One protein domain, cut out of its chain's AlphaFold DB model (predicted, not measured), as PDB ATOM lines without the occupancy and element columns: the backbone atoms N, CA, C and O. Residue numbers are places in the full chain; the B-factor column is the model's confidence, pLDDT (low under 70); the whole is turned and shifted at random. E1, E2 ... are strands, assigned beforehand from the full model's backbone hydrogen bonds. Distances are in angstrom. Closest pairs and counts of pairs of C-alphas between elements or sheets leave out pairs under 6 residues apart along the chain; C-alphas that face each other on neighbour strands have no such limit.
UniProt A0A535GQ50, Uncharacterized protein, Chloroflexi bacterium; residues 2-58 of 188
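AT A GLANCE: This is residues 2 to 58 of the 188 residues of an uncharacterized protein of Chloroflexi bacterium (UniProt A0A535GQ50). This model has little regular structure: two small two-stranded hairpins, E1 with E2 and E3 with E4, stand apart along a winding chain, with a long unnamed stretch before the first and another after the second. The printed part has 57 residues, with no named helix and four named strands, E1 to E4 in chain order, in two antiparallel sheets. The class is all strand, with 12 residues in named elements. The whole is compact, with a radius of gyration of the C-alphas of 11.1 A and spans of 30 by 27 by 21 A.

IN THESE COORDINATES: E1, residues 16 to 18, is 6.8 A long and begins at C-alpha 16 (95.562, 3.824, 125.388). E2, residues 23 to 25, is 6.7 A long. E3, residues 33 to 35, is 6.8 A long. E4, residues 40 to 42, is 6.9 A long and ends at C-alpha 42 (83.914, 7.467, 134.536).

HOW THE PARTS SIT: E1 and E2 form an antiparallel hairpin at 141 degrees, with N 17 and O 24 within hydrogen-bond range at 3.0 A. E3 and E4 form another at 140 degrees, with N 34 and O 41 at 2.8 A. E2 and E3 are apart.

THE WHOLE: The C-alphas farthest apart, of Asp 30 and Pro 58, are 31.4 A apart. The printed part has no cut, and no link between strands is long. Confidence is low, under 70, at residues 2 to 8 and 51 to 58.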
ATOM      1  N   ALA A   2      81.337  14.107 114.378       33.62
ATOM      2  CA  ALA A   2      82.513  14.922 114.663       33.62
ATOM      3  C   ALA A   2      83.679  13.980 114.974       33.62
ATOM      4  O   ALA A   2      83.663  13.296 115.993       33.62
ATOM      5  N   THR A   3      84.651  13.899 114.070       35.41
ATOM      6  CA  THR A   3      85.916  13.211 114.321       35.41
ATOM      7  C   THR A   3      86.714  14.096 115.273       35.41
ATOM      8  O   THR A   3      87.364  15.047 114.843       35.41
ATOM      9  N   THR A   4      86.582  13.864 116.579       42.06
ATOM     10  CA  THR A   4      87.417  14.515 117.593       42.06
ATOM     11  C   THR A   4      88.867  14.187 117.258       42.06
ATOM     12  O   THR A   4      89.242  13.017 117.241       42.06
ATOM     13  N   ALA A   5      89.649  15.205 116.901       43.34
ATOM     14  CA  ALA A   5      91.057  15.039 116.570       43.34
ATOM     15  C   ALA A   5      91.768  14.337 117.737       43.34
ATOM     16  O   ALA A   5      91.631  14.761 118.885       43.34
ATOM     17  N   ALA A   6      92.474  13.243 117.442       53.97
ATOM     18  CA  ALA A   6      93.242  12.503 118.431       53.97
ATOM     19  C   ALA A   6      94.271  13.442 119.078       53.97
ATOM     20  O   ALA A   6      95.048  14.089 118.371       53.97
ATOM     21  N   SER A   7      94.269  13.531 120.409       60.19
ATOM     22  CA  SER A   7      95.341  14.223 121.124       60.19
ATOM     23  C   SER A   7      96.675  13.536 120.807       60.19
ATOM     24  O   SER A   7      96.720  12.304 120.759       60.19
ATOM     25  N   PRO A   8      97.772  14.288 120.598       66.00
ATOM     26  CA  PRO A   8      99.074  13.685 120.353       66.00
ATOM     27  C   PRO A   8      99.431  12.741 121.509       66.00
ATOM     28  O   PRO A   8      99.348  13.123 122.675       66.00
ATOM     29  N   GLY A   9      99.775  11.494 121.178       77.81
ATOM     30  CA  GLY A   9     100.060  10.442 122.159       77.81
ATOM     31  C   GLY A   9      98.840   9.662 122.666       77.81
ATOM     32  O   GLY A   9      99.018   8.751 123.464       77.81
ATOM     33  N   TRP A  10      97.623   9.950 122.202       83.06
ATOM     34  CA  TRP A  10      96.427   9.172 122.536       83.06
ATOM     35  C   TRP A  10      95.962   8.322 121.357       83.06
ATOM     36  O   TRP A  10      96.014   8.731 120.197       83.06
ATOM     37  N   SER A  11      95.499   7.116 121.668       81.00
ATOM     38  CA  SER A  11      94.829   6.243 120.702       81.00
ATOM     39  C   SER A  11      93.497   6.851 120.223       81.00
ATOM     40  O   SER A  11      92.862   7.594 120.973       81.00
ATOM     41  N   PRO A  12      93.023   6.543 118.997       78.81
ATOM     42  CA  PRO A  12      91.768   7.097 118.471       78.81
ATOM     43  C   PRO A  12      90.526   6.753 119.306       78.81
ATOM     44  O   PRO A  12      89.560   7.513 119.338       78.81
ATOM     45  N   ASP A  13      90.550   5.604 119.977       75.12
ATOM     46  CA  ASP A  13      89.518   5.146 120.909       75.12
ATOM     47  C   ASP A  13      89.730   5.671 122.341       75.12
ATOM     48  O   ASP A  13      88.854   5.516 123.189       75.12
ATOM     49  N   ASN A  14      90.844   6.363 122.596       81.44
ATOM     50  CA  ASN A  14      91.260   6.911 123.887       81.44
ATOM     51  C   ASN A  14      91.386   5.863 125.007       81.44
ATOM     52  O   ASN A  14      91.322   6.217 126.183       81.44
ATOM     53  N   ASN A  15      91.557   4.586 124.666       86.38
ATOM     54  CA  ASN A  15      91.747   3.514 125.650       86.38
ATOM     55  C   ASN A  15      93.221   3.323 126.037       86.38
ATOM     56  O   ASN A  15      93.536   2.672 127.033       86.38
ATOM     57  N   TRP A  16      94.115   3.930 125.263       84.44
ATOM     58  CA  TRP A  16      95.562   3.824 125.388       84.44
ATOM     59  C   TRP A  16      96.214   5.195 125.267       84.44
ATOM     60  O   TRP A  16      95.815   5.995 124.409       84.44
ATOM     61  N   PHE A  17      97.247   5.424 126.075       86.81
ATOM     62  CA  PHE A  17      98.135   6.575 125.952       86.81
ATOM     63  C   PHE A  17      99.581   6.107 125.751       86.81
ATOM     64  O   PHE A  17      99.997   5.077 126.278       86.81
ATOM     65  N   TRP A  18     100.339   6.846 124.954       80.94
ATOM     66  CA  TRP A  18     101.749   6.610 124.679       80.94
ATOM     67  C   TRP A  18     102.596   7.409 125.671       80.94
ATOM     68  O   TRP A  18     102.445   8.627 125.758       80.94
ATOM     69  N   ASP A  19     103.485   6.744 126.411       75.81
ATOM     70  CA  ASP A  19     104.383   7.407 127.374       75.81
ATOM     71  C   ASP A  19     105.717   7.875 126.768       75.81
ATOM     72  O   ASP A  19     106.498   8.544 127.440       75.81
ATOM     73  N   GLY A  20     105.967   7.557 125.495       75.19
ATOM     74  CA  GLY A  20     107.241   7.799 124.816       75.19
ATOM     75  C   GLY A  20     107.977   6.509 124.456       75.19
ATOM     76  O   GLY A  20     108.680   6.491 123.448       75.19
ATOM     77  N   GLU A  21     107.751   5.428 125.204       77.62
ATOM     78  CA  GLU A  21     108.426   4.135 125.037       77.62
ATOM     79  C   GLU A  21     107.446   2.995 124.723       77.62
ATOM     80  O   GLU A  21     107.780   2.085 123.959       77.62
ATOM     81  N   ARG A  22     106.229   3.032 125.280       79.94
ATOM     82  CA  ARG A  22     105.199   2.001 125.111       79.94
ATOM     83  C   ARG A  22     103.775   2.550 125.218       79.94
ATOM     84  O   ARG A  22     103.510   3.628 125.748       79.94
ATOM     85  N   TRP A  23     102.826   1.747 124.736       81.94
ATOM     86  CA  TRP A  23     101.405   1.958 124.992       81.94
ATOM     87  C   TRP A  23     101.079   1.537 126.423       81.94
ATOM     88  O   TRP A  23     101.243   0.371 126.783       81.94
ATOM     89  N   ASN A  24     100.589   2.482 127.217       84.31
ATOM     90  CA  ASN A  24     100.024   2.224 128.529       84.31
ATOM     91  C   ASN A  24      98.505   2.275 128.468       84.31
ATOM     92  O   ASN A  24      97.893   3.015 127.690       84.31
ATOM     93  N   GLU A  25      97.903   1.474 129.329       86.31
ATOM     94  CA  GLU A  25      96.466   1.410 129.446       86.31
ATOM     95  C   GLU A  25      95.927   2.669 130.129       86.31
ATOM     96  O   GLU A  25      96.350   3.032 131.226       86.31
ATOM     97  N   ALA A  26      94.985   3.340 129.466       87.31
ATOM     98  CA  ALA A  26      94.307   4.507 130.014       87.31
ATOM     99  C   ALA A  26      93.016   4.140 130.754       87.31
ATOM    100  O   ALA A  26      92.326   5.026 131.246       87.31
ATOM    101  N   VAL A  27      92.652   2.862 130.810       87.94
ATOM    102  CA  VAL A  27      91.449   2.351 131.471       87.94
ATOM    103  C   VAL A  27      91.861   1.599 132.737       87.94
ATOM    104  O   VAL A  27      92.841   0.864 132.754       87.94
ATOM    105  N   SER A  28      91.131   1.819 133.826       84.81
ATOM    106  CA  SER A  28      91.344   1.134 135.100       84.81
ATOM    107  C   SER A  28      91.108  -0.365 134.932       84.81
ATOM    108  O   SER A  28      90.325  -0.789 134.081       84.81
ATOM    109  N   GLU A  29      91.747  -1.178 135.771       81.81
ATOM    110  CA  GLU A  29      91.635  -2.640 135.725       81.81
ATOM    111  C   GLU A  29      90.176  -3.124 135.815       81.81
ATOM    112  O   GLU A  29      89.789  -4.089 135.155       81.81
ATOM    113  N   ASP A  30      89.342  -2.403 136.571       82.12
ATOM    114  CA  ASP A  30      87.910  -2.672 136.725       82.12
ATOM    115  C   ASP A  30      87.047  -2.222 135.532       82.12
ATOM    116  O   ASP A  30      85.838  -2.465 135.518       82.12
ATOM    117  N   GLY A  31      87.639  -1.551 134.541       84.00
ATOM    118  CA  GLY A  31      86.962  -1.047 133.350       84.00
ATOM    119  C   GLY A  31      85.990   0.107 133.605       84.00
ATOM    120  O   GLY A  31      85.273   0.495 132.687       84.00
ATOM    121  N   LYS A  32      85.922   0.655 134.828       86.50
ATOM    122  CA  LYS A  32      84.924   1.681 135.199       86.50
ATOM    123  C   LYS A  32      85.437   3.105 135.072       86.50
ATOM    124  O   LYS A  32      84.643   4.046 135.055       86.50
ATOM    125  N   TRP A  33      86.750   3.267 135.004       86.69
ATOM    126  CA  TRP A  33      87.410   4.563 135.015       86.69
ATOM    127  C   TRP A  33      88.407   4.651 133.872       86.69
ATOM    128  O   TRP A  33      89.059   3.667 133.537       86.69
ATOM    129  N   ARG A  34      88.545   5.839 133.296       88.50
ATOM    130  CA  ARG A  34      89.531   6.168 132.273       88.50
ATOM    131  C   ARG A  34      90.338   7.373 132.723       88.50
ATOM    132  O   ARG A  34      89.761   8.353 133.177       88.50
ATOM    133  N   PHE A  35      91.649   7.319 132.592       83.25
ATOM    134  CA  PHE A  35      92.528   8.449 132.827       83.25
ATOM    135  C   PHE A  35      92.470   9.405 131.629       83.25
ATOM    136  O   PHE A  35      92.561   8.961 130.490       83.25
ATOM    137  N   ASP A  36      92.295  10.705 131.862       81.88
ATOM    138  CA  ASP A  36      92.256  11.733 130.806       81.88
ATOM    139  C   ASP A  36      93.583  12.505 130.650       81.88
ATOM    140  O   ASP A  36      93.662  13.478 129.902       81.88
ATOM    141  N   GLY A  37      94.629  12.072 131.361       76.62
ATOM    142  CA  GLY A  37      95.912  12.771 131.461       76.62
ATOM    143  C   GLY A  37      96.052  13.632 132.720       76.62
ATOM    144  O   GLY A  37      97.161  14.045 133.044       76.62
ATOM    145  N   SER A  38      94.965  13.901 133.448       80.19
ATOM    146  CA  SER A  38      94.973  14.679 134.698       80.19
ATOM    147  C   SER A  38      94.209  14.003 135.840       80.19
ATOM    148  O   SER A  38      94.606  14.125 136.998       80.19
ATOM    149  N   ALA A  39      93.134  13.277 135.541       85.12
ATOM    150  CA  ALA A  39      92.288  12.602 136.515       85.12
ATOM    151  C   ALA A  39      91.633  11.336 135.937       85.12
ATOM    152  O   ALA A  39      91.590  11.106 134.730       85.12
ATOM    153  N   TRP A  40      91.094  10.505 136.830       85.75
ATOM    154  CA  TRP A  40      90.244   9.374 136.468       85.75
ATOM    155  C   TRP A  40      88.798   9.844 136.281       85.75
ATOM    156  O   TRP A  40      88.178  10.351 137.216       85.75
ATOM    157  N   VAL A  41      88.248   9.651 135.086       89.12
ATOM    158  CA  VAL A  41      86.859   9.959 134.728       89.12
ATOM    159  C   VAL A  41      86.054   8.673 134.505       89.12
ATOM    160  O   VAL A  41      86.624   7.677 134.064       89.12
ATOM    161  N   PRO A  42      84.739   8.645 134.792       89.31
ATOM    162  CA  PRO A  42      83.914   7.467 134.536       89.31
ATOM    163  C   PRO A  42      83.955   7.043 133.063       89.31
ATOM    164  O   PRO A  42      83.798   7.872 132.165       89.31
ATOM    165  N   PHE A  43      84.140   5.749 132.822       85.38
ATOM    166  CA  PHE A  43      84.206   5.152 131.493       85.38
ATOM    167  C   PHE A  43      83.010   4.230 131.267       85.38
ATOM    168  O   PHE A  43      82.722   3.352 132.075       85.38
ATOM    169  N   THR A  44      82.298   4.444 130.163       78.88
ATOM    170  CA  THR A  44      81.123   3.650 129.762       78.88
ATOM    171  C   THR A  44      81.368   2.845 128.483       78.88
ATOM    172  O   THR A  44      80.434   2.265 127.932       78.88
ATOM    173  N   GLY A  45      82.609   2.829 127.989       76.50
ATOM    174  CA  GLY A  45      82.999   2.124 126.773       76.50
ATOM    175  C   GLY A  45      83.485   0.699 127.031       76.50
ATOM    176  O   GLY A  45      83.601   0.239 128.165       76.50
ATOM    177  N   SER A  46      83.794  -0.012 125.949       74.62
ATOM    178  CA  SER A  46      84.457  -1.313 126.022       74.62
ATOM    179  C   SER A  46      85.971  -1.138 125.972       74.62
ATOM    180  O   SER A  46      86.487  -0.348 125.178       74.62
ATOM    181  N   ARG A  47      86.678  -1.906 126.803       74.38
ATOM    182  CA  ARG A  47      88.135  -2.039 126.749       74.38
ATOM    183  C   ARG A  47      88.524  -2.653 125.404       74.38
ATOM    184  O   ARG A  47      88.002  -3.701 125.026       74.38
ATOM    185  N   THR A  48      89.411  -1.990 124.677       77.62
ATOM    186  CA  THR A  48      89.933  -2.466 123.389       77.62
ATOM    187  C   THR A  48      91.294  -3.121 123.581       77.62
ATOM    188  O   THR A  48      91.972  -2.880 124.577       77.62
ATOM    189  N   ALA A  49      91.689  -3.985 122.645       75.12
ATOM    190  CA  ALA A  49      93.011  -4.604 122.663       75.12
ATOM    191  C   ALA A  49      94.120  -3.559 122.433       75.12
ATOM    192  O   ALA A  49      93.884  -2.542 121.780       75.12
ATOM    193  N   VAL A  50      95.324  -3.839 122.950       73.50
ATOM    194  CA  VAL A  50      96.521  -2.995 122.772       73.50
ATOM    195  C   VAL A  50      96.720  -2.692 121.280       73.50
ATOM    196  O   VAL A  50      96.810  -3.639 120.489       73.50
ATOM    197  N   PRO A  51      96.810  -1.416 120.863       68.88
ATOM    198  CA  PRO A  51      97.136  -1.077 119.486       68.88
ATOM    199  C   PRO A  51      98.545  -1.581 119.145       68.88
ATOM    200  O   PRO A  51      99.471  -1.488 119.952       68.88
ATOM    201  N   SER A  52      98.722  -2.132 117.940       65.94
ATOM    202  CA  SER A  52     100.037  -2.570 117.453       65.94
ATOM    203  C   SER A  52     101.068  -1.431 117.553       65.94
ATOM    204  O   SER A  52     100.679  -0.267 117.432       65.94
ATOM    205  N   PRO A  53     102.369  -1.729 117.756       59.66
ATOM    206  CA  PRO A  53     103.424  -0.733 117.953       59.66
ATOM    207  C   PRO A  53     103.746  -0.008 116.640       59.66
ATOM    208  O   PRO A  53     104.808  -0.169 116.051       59.66
ATOM    209  N   ILE A  54     102.800   0.778 116.147       56.69
ATOM    210  CA  ILE A  54     103.064   1.838 115.193       56.69
ATOM    211  C   ILE A  54     103.187   3.088 116.066       56.69
ATOM    212  O   ILE A  54     102.193   3.475 116.689       56.69
ATOM    213  N   PRO A  55     104.394   3.667 116.210       57.78
ATOM    214  CA  PRO A  55     104.567   4.873 117.003       57.78
ATOM    215  C   PRO A  55     103.641   5.967 116.448       57.78
ATOM    216  O   PRO A  55     103.512   6.083 115.222       57.78
ATOM    217  N   PRO A  56     102.969   6.758 117.307       61.78
ATOM    218  CA  PRO A  56     102.207   7.905 116.834       61.78
ATOM    219  C   PRO A  56     103.129   8.837 116.026       61.78
ATOM    220  O   PRO A  56     104.336   8.878 116.299       61.78
ATOM    221  N   PRO A  57     102.601   9.576 115.028       59.03
ATOM    222  CA  PRO A  57     103.397  10.559 114.307       59.03
ATOM    223  C   PRO A  57     104.086  11.473 115.329       59.03
ATOM    224  O   PRO A  57     103.446  11.860 116.314       59.03
ATOM    225  N   PRO A  58     105.387  11.760 115.148       61.16
ATOM    226  CA  PRO A  58     106.167  12.472 116.142       61.16
ATOM    227  C   PRO A  58     105.475  13.792 116.508       61.16
ATOM    228  O   PRO A  58     104.899  14.440 115.625       61.16
TER     229      PRO A  58